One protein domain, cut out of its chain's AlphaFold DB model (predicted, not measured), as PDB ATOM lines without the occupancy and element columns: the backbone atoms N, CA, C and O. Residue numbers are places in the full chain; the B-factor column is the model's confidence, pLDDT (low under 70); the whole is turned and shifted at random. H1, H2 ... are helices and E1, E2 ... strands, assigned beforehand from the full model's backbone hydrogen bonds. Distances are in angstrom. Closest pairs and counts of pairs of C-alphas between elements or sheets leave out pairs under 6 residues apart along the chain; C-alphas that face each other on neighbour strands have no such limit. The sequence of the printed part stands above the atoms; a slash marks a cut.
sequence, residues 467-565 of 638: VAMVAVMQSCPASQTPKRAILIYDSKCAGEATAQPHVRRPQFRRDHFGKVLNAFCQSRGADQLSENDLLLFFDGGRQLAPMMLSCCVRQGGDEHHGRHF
ATOM      1  N   VAL A 467     401.139  78.466  65.255       92.19
ATOM      2  CA  VAL A 467     400.417  78.906  64.048       92.19
ATOM      3  C   VAL A 467     399.457  77.824  63.550       92.19
ATOM      4  O   VAL A 467     398.302  78.119  63.257       92.19
ATOM      5  N   ALA A 468     399.905  76.567  63.509       91.75
ATOM      6  CA  ALA A 468     399.041  75.445  63.149       91.75
ATOM      7  C   ALA A 468     397.908  75.260  64.170       91.75
ATOM      8  O   ALA A 468     396.758  75.077  63.781       91.75
ATOM      9  N   MET A 469     398.204  75.392  65.467       91.75
ATOM     10  CA  MET A 469     397.184  75.310  66.515       91.75
ATOM     11  C   MET A 469     396.122  76.413  66.378       91.75
ATOM     12  O   MET A 469     394.932  76.133  66.492       91.75
ATOM     13  N   VAL A 470     396.535  77.649  66.069       92.94
ATOM     14  CA  VAL A 470     395.623  78.772  65.794       92.94
ATOM     15  C   VAL A 470     394.730  78.465  64.600       92.94
ATOM     16  O   VAL A 470     393.523  78.650  64.703       92.94
ATOM     17  N   ALA A 471     395.289  77.968  63.494       91.38
ATOM     18  CA  ALA A 471     394.513  77.637  62.299       91.38
ATOM     19  C   ALA A 471     393.452  76.559  62.586       91.38
ATOM     20  O   ALA A 471     392.297  76.699  62.182       91.38
ATOM     21  N   VAL A 472     393.814  75.518  63.348       89.06
ATOM     22  CA  VAL A 472     392.862  74.474  63.755       89.06
ATOM     23  C   VAL A 472     391.772  75.052  64.661       89.06
ATOM     24  O   VAL A 472     390.589  74.806  64.432       89.06
ATOM     25  N   MET A 473     392.122  75.891  65.636       89.44
ATOM     26  CA  MET A 473     391.125  76.529  66.499       89.44
ATOM     27  C   MET A 473     390.237  77.530  65.745       89.44
ATOM     28  O   MET A 473     389.044  77.584  66.006       89.44
ATOM     29  N   GLN A 474     390.758  78.267  64.760       90.25
ATOM     30  CA  GLN A 474     389.966  79.173  63.912       90.25
ATOM     31  C   GLN A 474     388.914  78.435  63.080       90.25
ATOM     32  O   GLN A 474     387.876  79.011  62.749       90.25
ATOM     33  N   SER A 475     389.157  77.162  62.761       82.06
ATOM     34  CA  SER A 475     388.163  76.307  62.106       82.06
ATOM     35  C   SER A 475     387.036  75.858  63.047       82.06
ATOM     36  O   SER A 475     385.985  75.428  62.577       82.06
ATOM     37  N   CYS A 476     387.213  75.987  64.367       81.75
ATOM     38  CA  CYS A 476     386.201  75.604  65.345       81.75
ATOM     39  C   CYS A 476     385.109  76.690  65.446       81.75
ATOM     40  O   CYS A 476     385.434  77.862  65.666       81.75
ATOM     41  N   PRO A 477     383.809  76.333  65.392       76.44
ATOM     42  CA  PRO A 477     382.708  77.298  65.505       76.44
ATOM     43  C   PRO A 477     382.770  78.167  66.770       76.44
ATOM     44  O   PRO A 477     382.443  79.354  66.733       76.44
ATOM     45  N   ALA A 478     383.251  77.595  67.881       77.19
ATOM     46  CA  ALA A 478     383.429  78.297  69.150       77.19
ATOM     47  C   ALA A 478     384.393  79.495  69.048       77.19
ATOM     48  O   ALA A 478     384.216  80.472  69.769       77.19
ATOM     49  N   SER A 479     385.367  79.470  68.133       81.38
ATOM     50  CA  SER A 479     386.310  80.579  67.938       81.38
ATOM     51  C   SER A 479     385.770  81.685  67.030       81.38
ATOM     52  O   SER A 479     386.235  82.817  67.120       81.38
ATOM     53  N   GLN A 480     384.761  81.394  66.203       79.50
ATOM     54  CA  GLN A 480     384.180  82.344  65.243       79.50
ATOM     55  C   GLN A 480     382.999  83.144  65.813       79.50
ATOM     56  O   GLN A 480     382.562  84.130  65.217       79.50
ATOM     57  N   THR A 481     382.457  82.726  66.958       78.50
ATOM     58  CA  THR A 481     381.305  83.376  67.589       78.50
ATOM     59  C   THR A 481     381.731  84.436  68.613       78.50
ATOM     60  O   THR A 481     382.625  84.173  69.424       78.50
ATOM     61  N   PRO A 482     381.061  85.610  68.659       74.69
ATOM     62  CA  PRO A 482     381.245  86.587  69.735       74.69
ATOM     63  C   PRO A 482     380.618  86.122  71.062       74.69
ATOM     64  O   PRO A 482     380.741  86.803  72.080       74.69
ATOM     65  N   LYS A 483     379.903  84.988  71.059       79.38
ATOM     66  CA  LYS A 483     379.329  84.376  72.261       79.38
ATOM     67  C   LYS A 483     380.426  83.731  73.126       79.38
ATOM     68  O   LYS A 483     381.579  83.596  72.715       79.38
ATOM     69  N   ARG A 484     380.028  83.329  74.337       83.38
ATOM     70  CA  ARG A 484     380.847  82.608  75.323       83.38
ATOM     71  C   ARG A 484     381.471  81.350  74.717       83.38
ATOM     72  O   ARG A 484     380.744  80.510  74.193       83.38
ATOM     73  N   ALA A 485     382.786  81.206  74.856       86.06
ATOM     74  CA  ALA A 485     383.511  79.980  74.543       86.06
ATOM     75  C   ALA A 485     384.127  79.383  75.818       86.06
ATOM     76  O   ALA A 485     384.486  80.111  76.745       86.06
ATOM     77  N   ILE A 486     384.221  78.053  75.880       87.81
ATOM     78  CA  ILE A 486     384.786  77.331  77.025       87.81
ATOM     79  C   ILE A 486     386.031  76.581  76.554       87.81
ATOM     80  O   ILE A 486     385.937  75.708  75.696       87.81
ATOM     81  N   LEU A 487     387.189  76.913  77.120       88.12
ATOM     82  CA  LEU A 487     388.425  76.158  76.946       88.12
ATOM     83  C   LEU A 487     388.577  75.196  78.123       88.12
ATOM     84  O   LEU A 487     388.682  75.628  79.269       88.12
ATOM     85  N   ILE A 488     388.607  73.897  77.839       90.00
ATOM     86  CA  ILE A 488     388.821  72.855  78.843       90.00
ATOM     87  C   ILE A 488     390.250  72.333  78.711       90.00
ATOM     88  O   ILE A 488     390.658  71.904  77.635       90.00
ATOM     89  N   TYR A 489     391.010  72.357  79.805       89.69
ATOM     90  CA  TYR A 489     392.360  71.805  79.858       89.69
ATOM     91  C   TYR A 489     392.497  70.817  81.014       89.69
ATOM     92  O   TYR A 489     392.463  71.202  82.185       89.69
ATOM     93  N   ASP A 490     392.711  69.545  80.683       88.81
ATOM     94  CA  ASP A 490     393.018  68.506  81.660       88.81
ATOM     95  C   ASP A 490     394.528  68.264  81.739       88.81
ATOM     96  O   ASP A 490     395.167  67.761  80.816       88.81
ATOM     97  N   SER A 491     395.111  68.619  82.884       87.81
ATOM     98  CA  SER A 491     396.544  68.486  83.132       87.81
ATOM     99  C   SER A 491     397.027  67.042  83.318       87.81
ATOM    100  O   SER A 491     398.242  66.822  83.299       87.81
ATOM    101  N   LYS A 492     396.126  66.075  83.541       80.75
ATOM    102  CA  LYS A 492     396.433  64.639  83.535       80.75
ATOM    103  C   LYS A 492     396.449  64.101  82.105       80.75
ATOM    104  O   LYS A 492     397.402  63.419  81.751       80.75
ATOM    105  N   CYS A 493     395.457  64.446  81.282       77.50
ATOM    106  CA  CYS A 493     395.393  63.993  79.887       77.50
ATOM    107  C   CYS A 493     396.442  64.665  78.990       77.50
ATOM    108  O   CYS A 493     396.966  64.036  78.080       77.50
ATOM    109  N   ALA A 494     396.788  65.927  79.256       79.31
ATOM    110  CA  ALA A 494     397.744  66.688  78.446       79.31
ATOM    111  C   ALA A 494     399.228  66.346  78.709       79.31
ATOM    112  O   ALA A 494     400.126  66.957  78.120       79.31
ATOM    113  N   GLY A 495     399.515  65.436  79.640       67.94
ATOM    114  CA  GLY A 495     400.875  65.057  80.004       67.94
ATOM    115  C   GLY A 495     401.232  63.653  79.516       67.94
ATOM    116  O   GLY A 495     400.448  62.727  79.685       67.94
ATOM    117  N   GLU A 496     402.425  63.477  78.938       62.41
ATOM    118  CA  GLU A 496     402.903  62.151  78.533       62.41
ATOM    119  C   GLU A 496     403.067  61.242  79.757       62.41
ATOM    120  O   GLU A 496     403.974  61.408  80.575       62.41
ATOM    121  N   ALA A 497     402.220  60.225  79.847       53.00
ATOM    122  CA  ALA A 497     402.571  58.989  80.524       53.00
ATOM    123  C   ALA A 497     402.402  57.829  79.538       53.00
ATOM    124  O   ALA A 497     401.584  56.937  79.730       53.00
ATOM    125  N   THR A 498     403.200  57.839  78.467       53.00
ATOM    126  CA  THR A 498     403.342  56.697  77.545       53.00
ATOM    127  C   THR A 498     403.896  55.452  78.254       53.00
ATOM    128  O   THR A 498     403.680  54.337  77.792       53.00
ATOM    129  N   ALA A 499     404.530  55.610  79.425       52.44
ATOM    130  CA  ALA A 499     404.906  54.515  80.317       52.44
ATOM    131  C   ALA A 499     404.230  54.658  81.697       52.44
ATOM    132  O   ALA A 499     404.509  55.599  82.440       52.44
ATOM    133  N   GLN A 500     403.393  53.678  82.059       61.56
ATOM    134  CA  GLN A 500     402.720  53.549  83.367       61.56
ATOM    135  C   GLN A 500     401.803  54.730  83.775       61.56
ATOM    136  O   GLN A 500     401.974  55.293  84.863       61.56
ATOM    137  N   PRO A 501     400.775  55.075  82.972       57.75
ATOM    138  CA  PRO A 501     399.819  56.146  83.296       57.75
ATOM    139  C   PRO A 501     399.039  55.904  84.600       57.75
ATOM    140  O   PRO A 501     398.633  56.851  85.262       57.75
ATOM    141  N   HIS A 502     398.896  54.641  85.014       63.56
ATOM    142  CA  HIS A 502     398.245  54.249  86.267       63.56
ATOM    143  C   HIS A 502     399.106  54.496  87.521       63.56
ATOM    144  O   HIS A 502     398.574  54.522  88.625       63.56
ATOM    145  N   VAL A 503     400.425  54.691  87.378       63.62
ATOM    146  CA  VAL A 503     401.359  54.857  88.515       63.62
ATOM    147  C   VAL A 503     401.940  56.267  88.576       63.62
ATOM    148  O   VAL A 503     402.383  56.725  89.629       63.62
ATOM    149  N   ARG A 504     401.967  56.983  87.447       69.12
ATOM    150  CA  ARG A 504     402.645  58.275  87.329       69.12
ATOM    151  C   ARG A 504     401.652  59.388  87.053       69.12
ATOM    152  O   ARG A 504     400.930  59.371  86.066       69.12
ATOM    153  N   ARG A 505     401.687  60.415  87.903       70.75
ATOM    154  CA  ARG A 505     401.014  61.688  87.631       70.75
ATOM    155  C   ARG A 505     401.915  62.500  86.693       70.75
ATOM    156  O   ARG A 505     403.014  62.867  87.121       70.75
ATOM    157  N   PRO A 506     401.514  62.777  85.443       78.88
ATOM    158  CA  PRO A 506     402.394  63.448  84.492       78.88
ATOM    159  C   PRO A 506     402.625  64.899  84.915       78.88
ATOM    160  O   PRO A 506     401.719  65.527  85.451       78.88
ATOM    161  N   GLN A 507     403.823  65.455  84.722       85.94
ATOM    162  CA  GLN A 507     404.118  66.827  85.157       85.94
ATOM    163  C   GLN A 507     403.289  67.867  84.386       85.94
ATOM    164  O   GLN A 507     402.958  67.679  83.217       85.94
ATOM    165  N   PHE A 508     402.958  68.990  85.035       90.50
ATOM    166  CA  PHE A 508     402.276  70.096  84.362       90.50
ATOM    167  C   PHE A 508     403.194  70.728  83.307       90.50
ATOM    168  O   PHE A 508     404.198  71.358  83.637       90.50
ATOM    169  N   ARG A 509     402.829  70.578  82.032       91.00
ATOM    170  CA  ARG A 509     403.554  71.152  80.892       91.00
ATOM    171  C   ARG A 509     403.175  72.626  80.719       91.00
ATOM    172  O   ARG A 509     402.252  72.952  79.975       91.00
ATOM    173  N   ARG A 510     403.892  73.513  81.418       92.06
ATOM    174  CA  ARG A 510     403.681  74.973  81.384       92.06
ATOM    175  C   ARG A 510     403.644  75.532  79.961       92.06
ATOM    176  O   ARG A 510     402.705  76.241  79.611       92.06
ATOM    177  N   ASP A 511     404.631  75.176  79.145       90.69
ATOM    178  CA  ASP A 511     404.762  75.708  77.784       90.69
ATOM    179  C   ASP A 511     403.646  75.206  76.862       90.69
ATOM    180  O   ASP A 511     403.125  75.966  76.048       90.69
ATOM    181  N   HIS A 512     403.220  73.953  77.045       90.88
ATOM    182  CA  HIS A 512     402.090  73.380  76.317       90.88
ATOM    183  C   HIS A 512     400.786  74.112  76.654       90.88
ATOM    184  O   HIS A 512     400.102  74.596  75.756       90.88
ATOM    185  N   PHE A 513     400.476  74.269  77.943       92.81
ATOM    186  CA  PHE A 513     399.290  75.012  78.369       92.81
ATOM    187  C   PHE A 513     399.309  76.459  77.856       92.81
ATOM    188  O   PHE A 513     398.310  76.934  77.320       92.81
ATOM    189  N   GLY A 514     400.455  77.140  77.965       93.31
ATOM    190  CA  GLY A 514     400.634  78.489  77.428       93.31
ATOM    191  C   GLY A 514     400.355  78.552  75.925       93.31
ATOM    192  O   GLY A 514     399.597  79.409  75.482       93.31
ATOM    193  N   LYS A 515     400.898  77.614  75.143       92.00
ATOM    194  CA  LYS A 515     400.645  77.503  73.699       92.00
ATOM    195  C   LYS A 515     399.159  77.306  73.382       92.00
ATOM    196  O   LYS A 515     398.633  78.034  72.551       92.00
ATOM    197  N   VAL A 516     398.472  76.384  74.062       92.19
ATOM    198  CA  VAL A 516     397.030  76.124  73.861       92.19
ATOM    199  C   VAL A 516     396.195  77.370  74.168       92.19
ATOM    200  O   VAL A 516     395.352  77.764  73.365       92.19
ATOM    201  N   LEU A 517     396.452  78.017  75.306       93.94
ATOM    202  CA  LEU A 517     395.730  79.218  75.725       93.94
ATOM    203  C   LEU A 517     395.956  80.389  74.756       93.94
ATOM    204  O   LEU A 517     395.008  81.078  74.389       93.94
ATOM    205  N   ASN A 518     397.195  80.592  74.303       93.06
ATOM    206  CA  ASN A 518     397.515  81.644  73.339       93.06
ATOM    207  C   ASN A 518     396.893  81.375  71.971       93.06
ATOM    208  O   ASN A 518     396.350  82.298  71.367       93.06
ATOM    209  N   ALA A 519     396.932  80.126  71.501       93.62
ATOM    210  CA  ALA A 519     396.275  79.739  70.261       93.62
ATOM    211  C   ALA A 519     394.765  80.011  70.322       93.62
ATOM    212  O   ALA A 519     394.197  80.539  69.368       93.62
ATOM    213  N   PHE A 520     394.137  79.735  71.470       92.94
ATOM    214  CA  PHE A 520     392.719  79.998  71.691       92.94
ATOM    215  C   PHE A 520     392.398  81.494  71.607       92.94
ATOM    216  O   PHE A 520     391.548  81.884  70.806       92.94
ATOM    217  N   CYS A 521     393.123  82.344  72.340       93.25
ATOM    218  CA  CYS A 521     392.941  83.798  72.281       93.25
ATOM    219  C   CYS A 521     393.149  84.341  70.855       93.25
ATOM    220  O   CYS A 521     392.291  85.049  70.325       93.25
ATOM    221  N   GLN A 522     394.241  83.941  70.193       93.56
ATOM    222  CA  GLN A 522     394.563  84.384  68.832       93.56
ATOM    223  C   GLN A 522     393.529  83.906  67.807       93.56
ATOM    224  O   GLN A 522     393.185  84.650  66.888       93.56
ATOM    225  N   SER A 523     392.973  82.702  67.977       92.94
ATOM    226  CA  SER A 523     391.898  82.203  67.112       92.94
ATOM    227  C   SER A 523     390.625  83.048  67.193       92.94
ATOM    228  O   SER A 523     389.876  83.111  66.223       92.94
ATOM    229  N   ARG A 524     390.427  83.747  68.318       92.19
ATOM    230  CA  ARG A 524     389.319  84.678  68.576       92.19
ATOM    231  C   ARG A 524     389.681  86.135  68.261       92.19
ATOM    232  O   ARG A 524     388.907  87.037  68.561       92.19
ATOM    233  N   GLY A 525     390.853  86.378  67.666       91.50
ATOM    234  CA  GLY A 525     391.328  87.720  67.326       91.50
ATOM    235  C   GLY A 525     391.700  88.578  68.540       91.50
ATOM    236  O   GLY A 525     391.679  89.802  68.439       91.50
ATOM    237  N   ALA A 526     392.021  87.955  69.677       91.12
ATOM    238  CA  ALA A 526     392.361  88.632  70.926       91.12
ATOM    239  C   ALA A 526     393.741  88.202  71.458       91.12
ATOM    240  O   ALA A 526     394.261  87.135  71.135       91.12
ATOM    241  N   ASP A 527     394.345  89.033  72.307       92.00
ATOM    242  CA  ASP A 527     395.605  88.751  73.012       92.00
ATOM    243  C   ASP A 527     395.390  88.141  74.415       92.00
ATOM    244  O   ASP A 527     396.348  87.719  75.069       92.00
ATOM    245  N   GLN A 528     394.135  88.075  74.867       93.00
ATOM    246  CA  GLN A 528     393.679  87.473  76.120       93.00
ATOM    247  C   GLN A 528     392.244  86.932  75.983       93.00
ATOM    248  O   GLN A 528     391.574  87.171  74.980       93.00
ATOM    249  N   LEU A 529     391.767  86.219  77.008       91.69
ATOM    250  CA  LEU A 529     390.376  85.757  77.094       91.69
ATOM    251  C   LEU A 529     389.405  86.947  77.160       91.69
ATOM    252  O   LEU A 529     389.693  87.944  77.827       91.69
ATOM    253  N   SER A 530     388.247  86.837  76.503       88.75
ATOM    254  CA  SER A 530     387.179  87.832  76.644       88.75
ATOM    255  C   SER A 530     386.446  87.679  77.983       88.75
ATOM    256  O   SER A 530     386.507  86.628  78.617       88.75
ATOM    257  N   GLU A 531     385.702  88.709  78.400       86.06
ATOM    258  CA  GLU A 531     384.892  88.691  79.635       86.06
ATOM    259  C   GLU A 531     383.892  87.522  79.679       86.06
ATOM    260  O   GLU A 531     383.524  87.041  80.749       86.06
ATOM    261  N   ASN A 532     383.473  87.038  78.509       83.69
ATOM    262  CA  ASN A 532     382.509  85.956  78.393       83.69
ATOM    263  C   ASN A 532     383.145  84.571  78.273       83.69
ATOM    264  O   ASN A 532     382.386  83.604  78.313       83.69
ATOM    265  N   ASP A 533     384.465  84.454  78.118       89.88
ATOM    266  CA  ASP A 533     385.134  83.165  77.941       89.88
ATOM    267  C   ASP A 533     385.406  82.483  79.289       89.88
ATOM    268  O   ASP A 533     385.728  83.125  80.289       89.88
ATOM    269  N   LEU A 534     385.293  81.154  79.316       89.50
ATOM    270  CA  LEU A 534     385.564  80.340  80.497       89.50
ATOM    271  C   LEU A 534     386.763  79.430  80.244       89.50
ATOM    272  O   LEU A 534     386.814  78.717  79.248       89.50
ATOM    273  N   LEU A 535     387.704  79.419  81.181       90.94
ATOM    274  CA  LEU A 535     388.792  78.450  81.220       90.94
ATOM    275  C   LEU A 535     388.520  77.462  82.355       90.94
ATOM    276  O   LEU A 535     388.570  77.833  83.528       90.94
ATOM    277  N   LEU A 536     388.260  76.207  82.004       91.88
ATOM    278  CA  LEU A 536     388.139  75.109  82.954       91.88
ATOM    279  C   LEU A 536     389.458  74.342  82.988       91.88
ATOM    280  O   LEU A 536     389.917  73.830  81.969       91.88
ATOM    281  N   PHE A 537     390.078  74.279  84.161       90.62
ATOM    282  CA  PHE A 537     391.369  73.629  84.352       90.62
ATOM    283  C   PHE A 537     391.244  72.493  85.365       90.62
ATOM    284  O   PHE A 537     391.016  72.740  86.549       90.62
ATOM    285  N   PHE A 538     391.438  71.256  84.910       89.94
ATOM    286  CA  PHE A 538     391.487  70.092  85.788       89.94
ATOM    287  C   PHE A 538     392.929  69.864  86.235       89.94
ATOM    288  O   PHE A 538     393.788  69.433  85.461       89.94
ATOM    289  N   ASP A 539     393.219  70.177  87.497       86.94
ATOM    290  CA  ASP A 539     394.568  70.101  88.066       86.94
ATOM    291  C   ASP A 539     394.947  68.690  88.554       86.94
ATOM    292  O   ASP A 539     396.118  68.402  88.824       86.94
ATOM    293  N   GLY A 540     393.958  67.801  88.663       83.19
ATOM    294  CA  GLY A 540     394.140  66.444  89.150       83.19
ATOM    295  C   GLY A 540     394.479  66.348  90.642       83.19
ATOM    296  O   GLY A 540     395.167  65.398  91.018       83.19
ATOM    297  N   GLY A 541     394.053  67.317  91.463       81.06
ATOM    298  CA  GLY A 541     394.289  67.351  92.912       81.06
ATOM    299  C   GLY A 541     395.710  67.773  93.294       81.06
ATOM    300  O   GLY A 541     396.252  67.308  94.294       81.06
ATOM    301  N   ARG A 542     396.357  68.591  92.458       81.88
ATOM    302  CA  ARG A 542     397.775  68.973  92.594       81.88
ATOM    303  C   ARG A 542     397.987  70.419  93.025       81.88
ATOM    304  O   ARG A 542     399.132  70.840  93.155       81.88
ATOM    305  N   GLN A 543     396.910  71.177  93.210       86.50
ATOM    306  CA  GLN A 543     396.934  72.595  93.553       86.50
ATOM    307  C   GLN A 543     397.763  73.417  92.549       86.50
ATOM    308  O   GLN A 543     398.479  74.349  92.910       86.50
ATOM    309  N   LEU A 544     397.666  73.088  91.254       88.94
ATOM    310  CA  LEU A 544     398.462  73.727  90.190       88.94
ATOM    311  C   LEU A 544     397.981  75.130  89.812       88.94
ATOM    312  O   LEU A 544     398.541  75.751  88.906       88.94
ATOM    313  N   ALA A 545     396.956  75.653  90.483       87.06
ATOM    314  CA  ALA A 545     396.362  76.937  90.143       87.06
ATOM    315  C   ALA A 545     397.383  78.096  90.061       87.06
ATOM    316  O   ALA A 545     397.318  78.839  89.081       87.06
ATOM    317  N   PRO A 546     398.369  78.257  90.974       89.50
ATOM    318  CA  PRO A 546     399.382  79.310  90.837       89.50
ATOM    319  C   PRO A 546     400.236  79.158  89.570       89.50
ATOM    320  O   PRO A 546     400.512  80.138  88.877       89.50
ATOM    321  N   MET A 547     400.615  77.922  89.231       90.19
ATOM    322  CA  MET A 547     401.406  77.626  88.034       90.19
ATOM    323  C   MET A 547     400.600  77.899  86.762       90.19
ATOM    324  O   MET A 547     401.103  78.561  85.857       90.19
ATOM    325  N   MET A 548     399.339  77.473  86.711       91.94
ATOM    326  CA  MET A 548     398.424  77.755  85.602       91.94
ATOM    327  C   MET A 548     398.217  79.268  85.414       91.94
ATOM    328  O   MET A 548     398.393  79.791  84.313       91.94
ATOM    329  N   LEU A 549     397.953  80.007  86.496       89.81
ATOM    330  CA  LEU A 549     397.749  81.459  86.446       89.81
ATOM    331  C   LEU A 549     398.989  82.214  85.950       89.81
ATOM    332  O   LEU A 549     398.851  83.234  85.267       89.81
ATOM    333  N   SER A 550     400.190  81.695  86.232       91.81
ATOM    334  CA  SER A 550     401.454  82.239  85.716       91.81
ATOM    335  C   SER A 550     401.622  82.095  84.196       91.81
ATOM    336  O   SER A 550     402.524  82.701  83.619       91.81
ATOM    337  N   CYS A 551     400.772  81.295  83.548       92.75
ATOM    338  CA  CYS A 551     400.734  81.108  82.097       92.75
ATOM    339  C   CYS A 551     399.672  81.982  81.418       92.75
ATOM    340  O   CYS A 551     399.711  82.147  80.205       92.75
ATOM    341  N   CYS A 552     398.738  82.556  82.184       91.94
ATOM    342  CA  CYS A 552     397.723  83.487  81.690       91.94
ATOM    343  C   CYS A 552     398.344  84.880  81.494       91.94
ATOM    344  O   CYS A 552     398.066  85.816  82.262       91.94
ATOM    345  N   VAL A 553     399.257  84.965  80.529       91.06
ATOM    346  CA  VAL A 553     400.018  86.153  80.137       91.06
ATOM    347  C   VAL A 553     399.844  86.396  78.645       91.06
ATOM    348  O   VAL A 553     399.732  85.452  77.868       91.06
ATOM    349  N   ARG A 554     399.826  87.660  78.237       89.19
ATOM    350  CA  ARG A 554     399.656  88.046  76.836       89.19
ATOM    351  C   ARG A 554     400.913  87.715  76.038       89.19
ATOM    352  O   ARG A 554     402.014  88.126  76.414       89.19
ATOM    353  N   GLN A 555     400.748  87.015  74.918       77.38
ATOM    354  CA  GLN A 555     401.812  86.773  73.941       77.38
ATOM    355  C   GLN A 555     401.510  87.525  72.640       77.38
ATOM    356  O   GLN A 555     400.952  86.976  71.695       77.38
ATOM    357  N   GLY A 556     401.864  88.814  72.626       69.81
ATOM    358  CA  GLY A 556     401.798  89.704  71.460       69.81
ATOM    359  C   GLY A 556     403.139  90.398  71.194       69.81
ATOM    360  O   GLY A 556     404.058  90.274  72.004       69.81
ATOM    361  N   GLY A 557     403.252  91.100  70.060       61.97
ATOM    362  CA  GLY A 557     404.467  91.808  69.614       61.97
ATOM    363  C   GLY A 557     404.656  93.233  70.163       61.97
ATOM    364  O   GLY A 557     405.623  93.886  69.787       61.97
ATOM    365  N   ASP A 558     403.767  93.696  71.049       70.38
ATOM    366  CA  ASP A 558     403.698  95.078  71.557       70.38
ATOM    367  C   ASP A 558     404.101  95.211  73.048       70.38
ATOM    368  O   ASP A 558     404.421  94.228  73.722       70.38
ATOM    369  N   GLU A 559     404.002  96.435  73.599       71.19
ATOM    370  CA  GLU A 559     404.255  96.869  74.999       71.19
ATOM    371  C   GLU A 559     403.546  96.054  76.114       71.19
ATOM    372  O   GLU A 559     403.710  96.317  77.316       71.19
ATOM    373  N   HIS A 560     402.710  95.088  75.739       75.62
ATOM    374  CA  HIS A 560     401.927  94.238  76.633       75.62
ATOM    375  C   HIS A 560     402.421  92.788  76.696       75.62
ATOM    376  O   HIS A 560     401.865  92.005  77.469       75.62
ATOM    377  N   HIS A 561     403.473  92.429  75.950       82.56
ATOM    378  CA  HIS A 561     404.084  91.106  76.037       82.56
ATOM    379  C   HIS A 561     404.475  90.764  77.483       82.56
ATOM    380  O   HIS A 561     405.145  91.541  78.165       82.56
ATOM    381  N   GLY A 562     404.038  89.602  77.967       84.88
ATOM    382  CA  GLY A 562     404.338  89.134  79.320       84.88
ATOM    383  C   GLY A 562     403.504  89.782  80.430       84.88
ATOM    384  O   GLY A 562     403.642  89.386  81.588       84.88
ATOM    385  N   ARG A 563     402.598  90.724  80.120       88.62
ATOM    386  CA  ARG A 563     401.612  91.201  81.103       88.62
ATOM    387  C   ARG A 563     400.587  90.106  81.380       88.62
ATOM    388  O   ARG A 563     400.141  89.407  80.471       88.62
ATOM    389  N   HIS A 564     400.203  89.955  82.643       91.31
ATOM    390  CA  HIS A 564     399.093  89.083  83.018       91.31
ATOM    391  C   HIS A 564     397.785  89.560  82.375       91.31
ATOM    392  O   HIS A 564     397.612  90.756  82.166       91.31
ATOM    393  N   PHE A 565     396.864  88.632  82.086       91.50
ATOM    394  CA  PHE A 565     395.511  89.011  81.655       91.50
ATOM    395  C   PHE A 565     394.834  89.928  82.685       91.50
ATOM    396  O   PHE A 565     395.064  89.792  83.893       91.50
TER     397      PHE A 565
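Overview. This is residues 467 to 565 of the 638 residues of the protein "Hypothetical protein" of Symbiodinium pilosum (UniProt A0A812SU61). One long helix, H3, lies over one face of a small parallel sheet, E1 and E2, nearer E1; H1 packs on H3, and the loop of residues 491 to 509 reaches far from the middle. The printed part has 99 residues with four named helices and two strands in the order H1 H2 E1 H3 E2 H4; the class is mixed, with under half of the residues in named elements. It is compact, radius of gyration of the C-alphas 14.3 A, spans 41 by 29 by 24 A.

Along the chain. H1, residues 467 to 474, begins at C-alpha (400.417, 78.906, 64.048). H2 is 477 to 480, E1 486 to 490, H3 510 to 523, 19.9 A long, E2 534 to 538. H4, 545 to 549, ends at (397.749, 81.459, 86.446).

Arrangement. H1 touches H3, C-alphas of Val 470 and Ala 519 closest at 4.6 A, at a steep tilt of 53 degrees, the same way. H2 and H4 each only just touch H3, with 3 pairs of C-alphas within 8 A; the closest are Ser 479 and Ser 523, 5.9 A, and Arg 510 and Met 548, 7.3 A. E1, H3 and E2 form a strand-helix-strand unit, two parallel neighbour strands joined through a helix, its crossover right-handed. N 487 and O 534 are 2.8 A apart, within hydrogen-bond range. In H1, H3 and H4 every O i to N i+4 pair is within range; H2 is too short for one.

Size, cuts and confidence. The farthest C-alphas, His 502 and Glu 559, are 44.5 A apart. The printed part has no cut; the link E1 to H3 is long. Residues 495 to 504 and 556 to 557 have pLDDT under 70.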